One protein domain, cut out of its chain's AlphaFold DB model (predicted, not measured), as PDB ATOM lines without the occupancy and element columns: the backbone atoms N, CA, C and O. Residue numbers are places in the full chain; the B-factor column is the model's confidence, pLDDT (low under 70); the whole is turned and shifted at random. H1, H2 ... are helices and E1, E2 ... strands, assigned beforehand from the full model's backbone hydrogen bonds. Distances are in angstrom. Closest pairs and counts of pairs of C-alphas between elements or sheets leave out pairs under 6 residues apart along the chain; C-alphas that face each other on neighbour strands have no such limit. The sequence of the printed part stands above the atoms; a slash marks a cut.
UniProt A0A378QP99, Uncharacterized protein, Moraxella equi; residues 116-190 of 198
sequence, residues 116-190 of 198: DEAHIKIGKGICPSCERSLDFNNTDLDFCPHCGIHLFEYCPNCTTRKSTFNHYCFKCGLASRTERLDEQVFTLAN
ATOM      1  N   ASP A 116      13.041  15.058 -39.100       73.38
ATOM      2  CA  ASP A 116      14.356  14.542 -38.736       73.38
ATOM      3  C   ASP A 116      14.518  14.349 -37.217       73.38
ATOM      4  O   ASP A 116      15.019  13.312 -36.766       73.38
ATOM      5  N   GLU A 117      14.041  15.288 -36.397       81.75
ATOM      6  CA  GLU A 117      14.095  15.174 -34.935       81.75
ATOM      7  C   GLU A 117      13.195  14.038 -34.428       81.75
ATOM      8  O   GLU A 117      13.601  13.255 -33.558       81.75
ATOM      9  N   ALA A 118      11.998  13.902 -35.005       80.44
ATOM     10  CA  ALA A 118      11.088  12.810 -34.679       80.44
ATOM     11  C   ALA A 118      11.720  11.446 -34.999       80.44
ATOM     12  O   ALA A 118      11.675  10.535 -34.166       80.44
ATOM     13  N   HIS A 119      12.389  11.316 -36.148       81.06
ATOM     14  CA  HIS A 119      13.092  10.090 -36.528       81.06
ATOM     15  C   HIS A 119      14.278   9.762 -35.622       81.06
ATOM     16  O   HIS A 119      14.449   8.600 -35.238       81.06
ATOM     17  N   ILE A 120      15.062  10.764 -35.216       86.75
ATOM     18  CA  ILE A 120      16.173  10.575 -34.273       86.75
ATOM     19  C   ILE A 120      15.651  10.106 -32.908       86.75
ATOM     20  O   ILE A 120      16.235   9.198 -32.308       86.75
ATOM     21  N   LYS A 121      14.560  10.700 -32.406       86.00
ATOM     22  CA  LYS A 121      13.957  10.314 -31.118       86.00
ATOM     23  C   LYS A 121      13.363   8.903 -31.180       86.00
ATOM     24  O   LYS A 121      13.630   8.106 -30.279       86.00
ATOM     25  N   ILE A 122      12.682   8.545 -32.272       85.31
ATOM     26  CA  ILE A 122      12.160   7.183 -32.480       85.31
ATOM     27  C   ILE A 122      13.301   6.160 -32.558       85.31
ATOM     28  O   ILE A 122      13.249   5.139 -31.875       85.31
ATOM     29  N   GLY A 123      14.374   6.453 -33.298       85.06
ATOM     30  CA  GLY A 123      15.552   5.579 -33.375       85.06
ATOM     31  C   GLY A 123      16.241   5.346 -32.022       85.06
ATOM     32  O   GLY A 123      16.879   4.315 -31.825       85.06
ATOM     33  N   LYS A 124      16.076   6.273 -31.071       87.62
ATOM     34  CA  LYS A 124      16.589   6.171 -29.695       87.62
ATOM     35  C   LYS A 124      15.605   5.541 -28.702       87.62
ATOM     36  O   LYS A 124      15.947   5.442 -27.527       87.62
ATOM     37  N   GLY A 125      14.402   5.142 -29.120       87.94
ATOM     38  CA  GLY A 125      13.409   4.616 -28.178       87.94
ATOM     39  C   GLY A 125      12.705   5.694 -27.357       87.94
ATOM     40  O   GLY A 125      12.289   5.414 -26.241       87.94
ATOM     41  N   ILE A 126      12.615   6.937 -27.841       90.38
ATOM     42  CA  ILE A 126      12.038   8.072 -27.106       90.38
ATOM     43  C   ILE A 126      10.810   8.620 -27.845       90.38
ATOM     44  O   ILE A 126      10.834   8.833 -29.056       90.38
ATOM     45  N   CYS A 127       9.728   8.886 -27.107       88.75
ATOM     46  CA  CYS A 127       8.544   9.556 -27.633       88.75
ATOM     47  C   CYS A 127       8.887  10.992 -28.055       88.75
ATOM     48  O   CYS A 127       9.337  11.769 -27.212       88.75
ATOM     49  N   PRO A 128       8.609  11.402 -29.300       86.31
ATOM     50  CA  PRO A 128       8.978  12.733 -29.764       86.31
ATOM     51  C   PRO A 128       8.152  13.859 -29.114       86.31
ATOM     52  O   PRO A 128       8.620  14.987 -29.075       86.31
ATOM     53  N   SER A 129       6.979  13.557 -28.537       83.94
ATOM     54  CA  SER A 129       6.126  14.547 -27.858       83.94
ATOM     55  C   SER A 129       6.356  14.643 -26.348       83.94
ATOM     56  O   SER A 129       6.500  15.744 -25.829       83.94
ATOM     57  N   CYS A 130       6.364  13.518 -25.623       86.88
ATOM     58  CA  CYS A 130       6.484  13.534 -24.157       86.88
ATOM     59  C   CYS A 130       7.889  13.207 -23.638       86.88
ATOM     60  O   CYS A 130       8.082  13.142 -22.426       86.88
ATOM     61  N   GLU A 131       8.837  12.953 -24.544       88.25
ATOM     62  CA  GLU A 131      10.252  12.676 -24.260       88.25
ATOM     63  C   GLU A 131      10.500  11.503 -23.296       88.25
ATOM     64  O   GLU A 131      11.574  11.362 -22.715       88.25
ATOM     65  N   ARG A 132       9.514  10.609 -23.150       87.56
ATOM     66  CA  ARG A 132       9.634   9.373 -22.367       87.56
ATOM     67  C   ARG A 132      10.103   8.210 -23.222       87.56
ATOM     68  O   ARG A 132       9.765   8.131 -24.402       87.56
ATOM     69  N   SER A 133      10.846   7.294 -22.607       88.44
ATOM     70  CA  SER A 133      11.265   6.062 -23.261       88.44
ATOM     71  C   SER A 133      10.067   5.161 -23.577       88.44
ATOM     72  O   SER A 133       9.133   5.033 -22.783       88.44
ATOM     73  N   LEU A 134      10.095   4.552 -24.755       88.12
ATOM     74  CA  LEU A 134       9.094   3.635 -25.285       88.12
ATOM     75  C   LEU A 134       9.804   2.485 -26.004       88.12
ATOM     76  O   LEU A 134      10.872   2.671 -26.587       88.12
ATOM     77  N   ASP A 135       9.188   1.307 -26.000       86.94
ATOM     78  CA  ASP A 135       9.686   0.163 -26.759       86.94
ATOM     79  C   ASP A 135       9.056   0.118 -28.156       86.94
ATOM     80  O   ASP A 135       7.928  -0.341 -28.335       86.94
ATOM     81  N   PHE A 136       9.797   0.595 -29.156       83.62
ATOM     82  CA  PHE A 136       9.356   0.593 -30.555       83.62
ATOM     83  C   PHE A 136       9.477  -0.765 -31.257       83.62
ATOM     84  O   PHE A 136       9.046  -0.877 -32.406       83.62
ATOM     85  N   ASN A 137      10.022  -1.797 -30.599       82.75
ATOM     86  CA  ASN A 137      10.020  -3.158 -31.147       82.75
ATOM     87  C   ASN A 137       8.663  -3.848 -30.974       82.75
ATOM     88  O   ASN A 137       8.378  -4.829 -31.661       82.75
ATOM     89  N   ASN A 138       7.823  -3.339 -30.071       83.50
ATOM     90  CA  ASN A 138       6.484  -3.856 -29.872       83.50
ATOM     91  C   ASN A 138       5.571  -3.424 -31.032       83.50
ATOM     92  O   ASN A 138       5.275  -2.239 -31.209       83.50
ATOM     93  N   THR A 139       5.107  -4.395 -31.819       81.56
ATOM     94  CA  THR A 139       4.232  -4.171 -32.978       81.56
ATOM     95  C   THR A 139       2.840  -3.673 -32.608       81.56
ATOM     96  O   THR A 139       2.172  -3.112 -33.472       81.56
ATOM     97  N   ASP A 140       2.437  -3.821 -31.345       84.88
ATOM     98  CA  ASP A 140       1.125  -3.401 -30.841       84.88
ATOM     99  C   ASP A 140       1.134  -1.944 -30.322       84.88
ATOM    100  O   ASP A 140       0.098  -1.402 -29.931       84.88
ATOM    101  N   LEU A 141       2.301  -1.278 -30.304       86.00
ATOM    102  CA  LEU A 141       2.461   0.086 -29.788       86.00
ATOM    103  C   LEU A 141       2.173   1.150 -30.860       86.00
ATOM    104  O   LEU A 141       3.091   1.779 -31.390       86.00
ATOM    105  N   ASP A 142       0.899   1.384 -31.165       89.19
ATOM    106  CA  ASP A 142       0.494   2.421 -32.132       89.19
ATOM    107  C   ASP A 142       0.288   3.806 -31.496       89.19
ATOM    108  O   ASP A 142       0.430   4.836 -32.161       89.19
ATOM    109  N   PHE A 143       0.036   3.842 -30.187       88.88
ATOM    110  CA  PHE A 143      -0.179   5.060 -29.408       88.88
ATOM    111  C   PHE A 143       0.788   5.153 -28.236       88.88
ATOM    112  O   PHE A 143       1.153   4.149 -27.624       88.88
ATOM    113  N   CYS A 144       1.163   6.378 -27.870       89.56
ATOM    114  CA  CYS A 144       1.928   6.591 -26.649       89.56
ATOM    115  C   CYS A 144       1.015   6.462 -25.411       89.56
ATOM    116  O   CYS A 144       0.093   7.267 -25.273       89.56
ATOM    117  N   PRO A 145       1.301   5.567 -24.444       89.50
ATOM    118  CA  PRO A 145       0.507   5.437 -23.215       89.50
ATOM    119  C   PRO A 145       0.622   6.644 -22.267       89.50
ATOM    120  O   PRO A 145      -0.107   6.727 -21.285       89.50
ATOM    121  N   HIS A 146       1.549   7.573 -22.521       88.19
ATOM    122  CA  HIS A 146       1.789   8.732 -21.659       88.19
ATOM    123  C   HIS A 146       1.131  10.019 -22.153       88.19
ATOM    124  O   HIS A 146       0.598  10.764 -21.337       88.19
ATOM    125  N   CYS A 147       1.187  10.297 -23.458       87.69
ATOM    126  CA  CYS A 147       0.616  11.515 -24.045       87.69
ATOM    127  C   CYS A 147      -0.504  11.264 -25.058       87.69
ATOM    128  O   CYS A 147      -1.120  12.221 -25.511       87.69
ATOM    129  N   GLY A 148      -0.783  10.008 -25.418       86.00
ATOM    130  CA  GLY A 148      -1.903   9.652 -26.293       86.00
ATOM    131  C   GLY A 148      -1.710   9.984 -27.774       86.00
ATOM    132  O   GLY A 148      -2.648   9.821 -28.548       86.00
ATOM    133  N   ILE A 149      -0.523  10.430 -28.199       86.06
ATOM    134  CA  ILE A 149      -0.268  10.694 -29.619       86.06
ATOM    135  C   ILE A 149      -0.201   9.393 -30.425       86.06
ATOM    136  O   ILE A 149       0.259   8.362 -29.921       86.06
ATOM    137  N   HIS A 150      -0.583   9.473 -31.698       87.62
ATOM    138  CA  HIS A 150      -0.315   8.425 -32.675       87.62
ATOM    139  C   HIS A 150       1.180   8.401 -33.007       87.62
ATOM    140  O   HIS A 150       1.736   9.395 -33.475       87.62
ATOM    141  N   LEU A 151       1.829   7.271 -32.743       88.44
ATOM    142  CA  LEU A 151       3.227   7.030 -33.103       88.44
ATOM    143  C   LEU A 151       3.305   6.364 -34.479       88.44
ATOM    144  O   LEU A 151       4.154   6.714 -35.302       88.44
ATOM    145  N   PHE A 152       2.396   5.419 -34.724       89.38
ATOM    146  CA  PHE A 152       2.298   4.688 -35.974       89.38
ATOM    147  C   PHE A 152       0.858   4.648 -36.467       89.38
ATOM    148  O   PHE A 152      -0.102   4.618 -35.698       89.38
ATOM    149  N   GLU A 153       0.722   4.630 -37.785       88.81
ATOM    150  CA  GLU A 153      -0.544   4.467 -38.475       88.81
ATOM    151  C   GLU A 153      -0.399   3.467 -39.623       88.81
ATOM    152  O   GLU A 153       0.683   3.252 -40.178       88.81
ATOM    153  N   TYR A 154      -1.514   2.867 -40.018       89.50
ATOM    154  CA  TYR A 154      -1.567   2.022 -41.201       89.50
ATOM    155  C   TYR A 154      -1.879   2.867 -42.432       89.50
ATOM    156  O   TYR A 154      -2.807   3.678 -42.441       89.50
ATOM    157  N   CYS A 155      -1.104   2.669 -43.499       89.00
ATOM    158  CA  CYS A 155      -1.367   3.344 -44.761       89.00
ATOM    159  C   CYS A 155      -2.741   2.918 -45.323       89.00
ATOM    160  O   CYS A 155      -2.962   1.718 -45.494       89.00
ATOM    161  N   PRO A 156      -3.631   3.854 -45.700       86.56
ATOM    162  CA  PRO A 156      -4.949   3.506 -46.236       86.56
ATOM    163  C   PRO A 156      -4.897   2.842 -47.622       86.56
ATOM    164  O   PRO A 156      -5.866   2.213 -48.019       86.56
ATOM    165  N   ASN A 157      -3.783   2.968 -48.356       89.75
ATOM    166  CA  ASN A 157      -3.609   2.359 -49.679       89.75
ATOM    167  C   ASN A 157      -2.986   0.952 -49.601       89.75
ATOM    168  O   ASN A 157      -3.510  -0.002 -50.158       89.75
ATOM    169  N   CYS A 158      -1.867   0.803 -48.884       91.62
ATOM    170  CA  CYS A 158      -1.078  -0.438 -48.883       91.62
ATOM    171  C   CYS A 158      -1.042  -1.184 -47.539       91.62
ATOM    172  O   CYS A 158      -0.210  -2.084 -47.385       91.62
ATOM    173  N   THR A 159      -1.853  -0.742 -46.564       88.69
ATOM    174  CA  THR A 159      -2.019  -1.311 -45.205       88.69
ATOM    175  C   THR A 159      -0.720  -1.579 -44.446       88.69
ATOM    176  O   THR A 159      -0.677  -2.347 -43.493       88.69
ATOM    177  N   THR A 160       0.366  -0.925 -44.846       90.75
ATOM    178  CA  THR A 160       1.671  -1.079 -44.208       90.75
ATOM    179  C   THR A 160       1.768  -0.118 -43.032       90.75
ATOM    180  O   THR A 160       1.394   1.053 -43.162       90.75
ATOM    181  N   ARG A 161       2.258  -0.618 -41.894       89.19
ATOM    182  CA  ARG A 161       2.499   0.168 -40.684       89.19
ATOM    183  C   ARG A 161       3.620   1.167 -40.945       89.19
ATOM    184  O   ARG A 161       4.732   0.758 -41.276       89.19
ATOM    185  N   LYS A 162       3.333   2.458 -40.813       89.00
ATOM    186  CA  LYS A 162       4.293   3.556 -40.977       89.00
ATOM    187  C   LYS A 162       4.262   4.474 -39.764       89.00
ATOM    188  O   LYS A 162       3.269   4.521 -39.051       89.00
ATOM    189  N   SER A 163       5.343   5.211 -39.545       87.12
ATOM    190  CA  SER A 163       5.354   6.282 -38.550       87.12
ATOM    191  C   SER A 163       4.385   7.392 -38.976       87.12
ATOM    192  O   SER A 163       4.312   7.751 -40.160       87.12
ATOM    193  N   THR A 164       3.624   7.917 -38.016       86.44
ATOM    194  CA  THR A 164       2.696   9.038 -38.240       86.44
ATOM    195  C   THR A 164       3.443  10.318 -38.612       86.44
ATOM    196  O   THR A 164       2.901  11.151 -39.330       86.44
ATOM    197  N   PHE A 165       4.708  10.433 -38.207       84.62
ATOM    198  CA  PHE A 165       5.573  11.562 -38.548       84.62
ATOM    199  C   PHE A 165       6.060  11.519 -39.997       84.62
ATOM    200  O   PHE A 165       6.568  12.517 -40.487       84.62
ATOM    201  N   ASN A 166       5.898  10.394 -40.709       86.00
ATOM    202  CA  ASN A 166       6.351  10.312 -42.090       86.00
ATOM    203  C   ASN A 166       5.391  11.012 -43.043       86.00
ATOM    204  O   ASN A 166       4.265  10.527 -43.216       86.00
ATOM    205  N   HIS A 167       5.908  12.024 -43.747       85.06
ATOM    206  CA  HIS A 167       5.259  12.699 -44.874       85.06
ATOM    207  C   HIS A 167       4.727  11.694 -45.904       85.06
ATOM    208  O   HIS A 167       3.547  11.657 -46.220       85.06
ATOM    209  N   TYR A 168       5.548  10.737 -46.333       87.06
ATOM    210  CA  TYR A 168       5.135   9.740 -47.322       87.06
ATOM    211  C   TYR A 168       5.184   8.322 -46.764       87.06
ATOM    212  O   TYR A 168       5.998   7.966 -45.905       87.06
ATOM    213  N   CYS A 169       4.305   7.457 -47.269       89.81
ATOM    214  CA  CYS A 169       4.416   6.031 -47.011       89.81
ATOM    215  C   CYS A 169       5.691   5.478 -47.660       89.81
ATOM    216  O   CYS A 169       5.805   5.468 -48.882       89.81
ATOM    217  N   PHE A 170       6.597   4.914 -46.860       88.12
ATOM    218  CA  PHE A 170       7.859   4.338 -47.346       88.12
ATOM    219  C   PHE A 170       7.690   3.158 -48.321       88.12
ATOM    220  O   PHE A 170       8.648   2.777 -48.981       88.12
ATOM    221  N   LYS A 171       6.492   2.559 -48.411       91.81
ATOM    222  CA  LYS A 171       6.202   1.448 -49.330       91.81
ATOM    223  C   LYS A 171       5.526   1.887 -50.630       91.81
ATOM    224  O   LYS A 171       5.881   1.385 -51.686       91.81
ATOM    225  N   CYS A 172       4.517   2.757 -50.559       90.62
ATOM    226  CA  CYS A 172       3.681   3.113 -51.718       90.62
ATOM    227  C   CYS A 172       3.747   4.589 -52.129       90.62
ATOM    228  O   CYS A 172       3.098   4.963 -53.098       90.62
ATOM    229  N   GLY A 173       4.464   5.434 -51.384       87.81
ATOM    230  CA  GLY A 173       4.619   6.857 -51.691       87.81
ATOM    231  C   GLY A 173       3.396   7.736 -51.408       87.81
ATOM    232  O   GLY A 173       3.461   8.932 -51.644       87.81
ATOM    233  N   LEU A 174       2.286   7.199 -50.883       87.56
ATOM    234  CA  LEU A 174       1.109   8.016 -50.565       87.56
ATOM    235  C   LEU A 174       1.414   9.023 -49.441       87.56
ATOM    236  O   LEU A 174       1.914   8.616 -48.386       87.56
ATOM    237  N   ALA A 175       1.040  10.289 -49.648       82.88
ATOM    238  CA  ALA A 175       1.144  11.356 -48.652       82.88
ATOM    239  C   ALA A 175       0.326  11.069 -47.379       82.88
ATOM    240  O   ALA A 175      -0.759  10.451 -47.404       82.88
ATOM    241  N   SER A 176       0.873  11.526 -46.258       76.25
ATOM    242  CA  SER A 176       0.350  11.358 -44.911       76.25
ATOM    243  C   SER A 176      -1.002  12.041 -44.756       76.25
ATOM    244  O   SER A 176      -1.395  12.911 -45.535       76.25
ATOM    245  N   ARG A 177      -1.774  11.609 -43.757       65.75
ATOM    246  CA  ARG A 177      -3.070  12.233 -43.479       65.75
ATOM    247  C   ARG A 177      -2.904  13.682 -43.005       65.75
ATOM    248  O   ARG A 177      -3.754  14.498 -43.338       65.75
ATOM    249  N   THR A 178      -1.832  13.978 -42.270       64.44
ATOM    250  CA  THR A 178      -1.534  15.306 -41.717       64.44
ATOM    251  C   THR A 178      -1.305  16.336 -42.821       64.44
ATOM    252  O   THR A 178      -2.013  17.333 -42.856       64.44
ATOM    253  N   GLU A 179      -0.452  16.039 -43.808       61.25
ATOM    254  CA  GLU A 179      -0.232  16.947 -44.948       61.25
ATOM    255  C   GLU A 179      -1.491  17.157 -45.787       61.25
ATOM    256  O   GLU A 179      -1.758  18.256 -46.261       61.25
ATOM    257  N   ARG A 180      -2.312  16.111 -45.944       59.62
ATOM    258  CA  ARG A 180      -3.579  16.224 -46.672       59.62
ATOM    259  C   ARG A 180      -4.587  17.124 -45.959       59.62
ATOM    260  O   ARG A 180      -5.390  17.758 -46.632       59.62
ATOM    261  N   LEU A 181      -4.575  17.146 -44.626       59.84
ATOM    262  CA  LEU A 181      -5.443  18.011 -43.825       59.84
ATOM    263  C   LEU A 181      -4.957  19.460 -43.860       59.84
ATOM    264  O   LEU A 181      -5.782  20.348 -44.041       59.84
ATOM    265  N   ASP A 182      -3.648  19.695 -43.771       58.84
ATOM    266  CA  ASP A 182      -3.076  21.042 -43.883       58.84
ATOM    267  C   ASP A 182      -3.300  21.634 -45.284       58.84
ATOM    268  O   ASP A 182      -3.729  22.783 -45.408       58.84
ATOM    269  N   GLU A 183      -3.140  20.833 -46.344       58.38
ATOM    270  CA  GLU A 183      -3.449  21.257 -47.715       58.38
ATOM    271  C   GLU A 183      -4.959  21.493 -47.924       58.38
ATOM    272  O   GLU A 183      -5.364  22.433 -48.613       58.38
ATOM    273  N   GLN A 184      -5.826  20.711 -47.272       57.97
ATOM    274  CA  GLN A 184      -7.278  20.935 -47.288       57.97
ATOM    275  C   GLN A 184      -7.701  22.191 -46.513       57.97
ATOM    276  O   GLN A 184      -8.575  22.925 -46.967       57.97
ATOM    277  N   VAL A 185      -7.080  22.488 -45.370       58.00
ATOM    278  CA  VAL A 185      -7.338  23.722 -44.610       58.00
ATOM    279  C   VAL A 185      -6.846  24.942 -45.390       58.00
ATOM    280  O   VAL A 185      -7.557  25.945 -45.466       58.00
ATOM    281  N   PHE A 186      -5.683  24.841 -46.038       55.94
ATOM    282  CA  PHE A 186      -5.140  25.899 -46.889       55.94
ATOM    283  C   PHE A 186      -6.019  26.175 -48.121       55.94
ATOM    284  O   PHE A 186      -6.310  27.331 -48.431       55.94
ATOM    285  N   THR A 187      -6.512  25.129 -48.789       58.03
ATOM    286  CA  THR A 187      -7.400  25.262 -49.961       58.03
ATOM    287  C   THR A 187      -8.813  25.732 -49.600       58.03
ATOM    288  O   THR A 187      -9.405  26.504 -50.353       58.03
ATOM    289  N   LEU A 188      -9.351  25.358 -48.434       57.72
ATOM    290  CA  LEU A 188     -10.631  25.889 -47.939       57.72
ATOM    291  C   LEU A 188     -10.526  27.353 -47.479       57.72
ATOM    292  O   LEU A 188     -11.490  28.105 -47.616       57.72
ATOM    293  N   ALA A 189      -9.367  27.773 -46.962       57.28
ATOM    294  CA  ALA A 189      -9.105  29.162 -46.583       57.28
ATOM    295  C   ALA A 189      -8.819  30.078 -47.791       57.28
ATOM    296  O   ALA A 189      -8.950  31.299 -47.676       57.28
ATOM    297  N   ASN A 190      -8.460  29.514 -48.950       52.47
ATOM    298  CA  ASN A 190      -8.185  30.257 -50.177       52.47
ATOM    299  C   ASN A 190      -8.827  29.583 -51.414       52.47
ATOM    300  O   ASN A 190      -8.208  28.721 -52.046       52.47
TER     301      ASN A 190
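AT A GLANCE: This is residues 116 to 190 of the 198 residues of an uncharacterized protein of Moraxella equi (UniProt A0A378QP99). With little regular structure, a loop-rich body holds short helix H1 and a long loop at one end, then a small strand hairpin, E1 and E2; from the other end helix H2 leaves as an arm, residues 181 to 190 sticking out. The printed part has 75 residues, 27 in named elements, H1, E1, E2, H2, mixed helices and strands, with one antiparallel sheet. It is only just compact, close to loose, radius of gyration of the C-alphas 13.5 A, spanning 41 by 26 by 21 A.

HOW THE PARTS SIT: Start at H1, residues 116 to 123, apart from H2, residues 177 to 189. E1, residues 152 to 154, and E2, residues 161 to 163, form an antiparallel hairpin at 141 degrees; N 153 and O 162, 2.8 A, are within hydrogen-bond range. In H1 and H2 every O i to N i+4 pair is within that range.

IN THESE COORDINATES: Find C-alpha 116 at (14.356, 14.542, -38.736); H1 runs 10.5 A, E1 7.0 A, E2 7.1 A, and H2 18.2 A to C-alpha 189 at (-9.105, 29.162, -46.583).

THE WHOLE: The farthest C-alphas, Asn 137 and Asn 190, are 42.5 A apart. Links H1 to E1 and E2 to H2 are long. The printed part has no cut; residues 177 to 190 have pLDDT under 70.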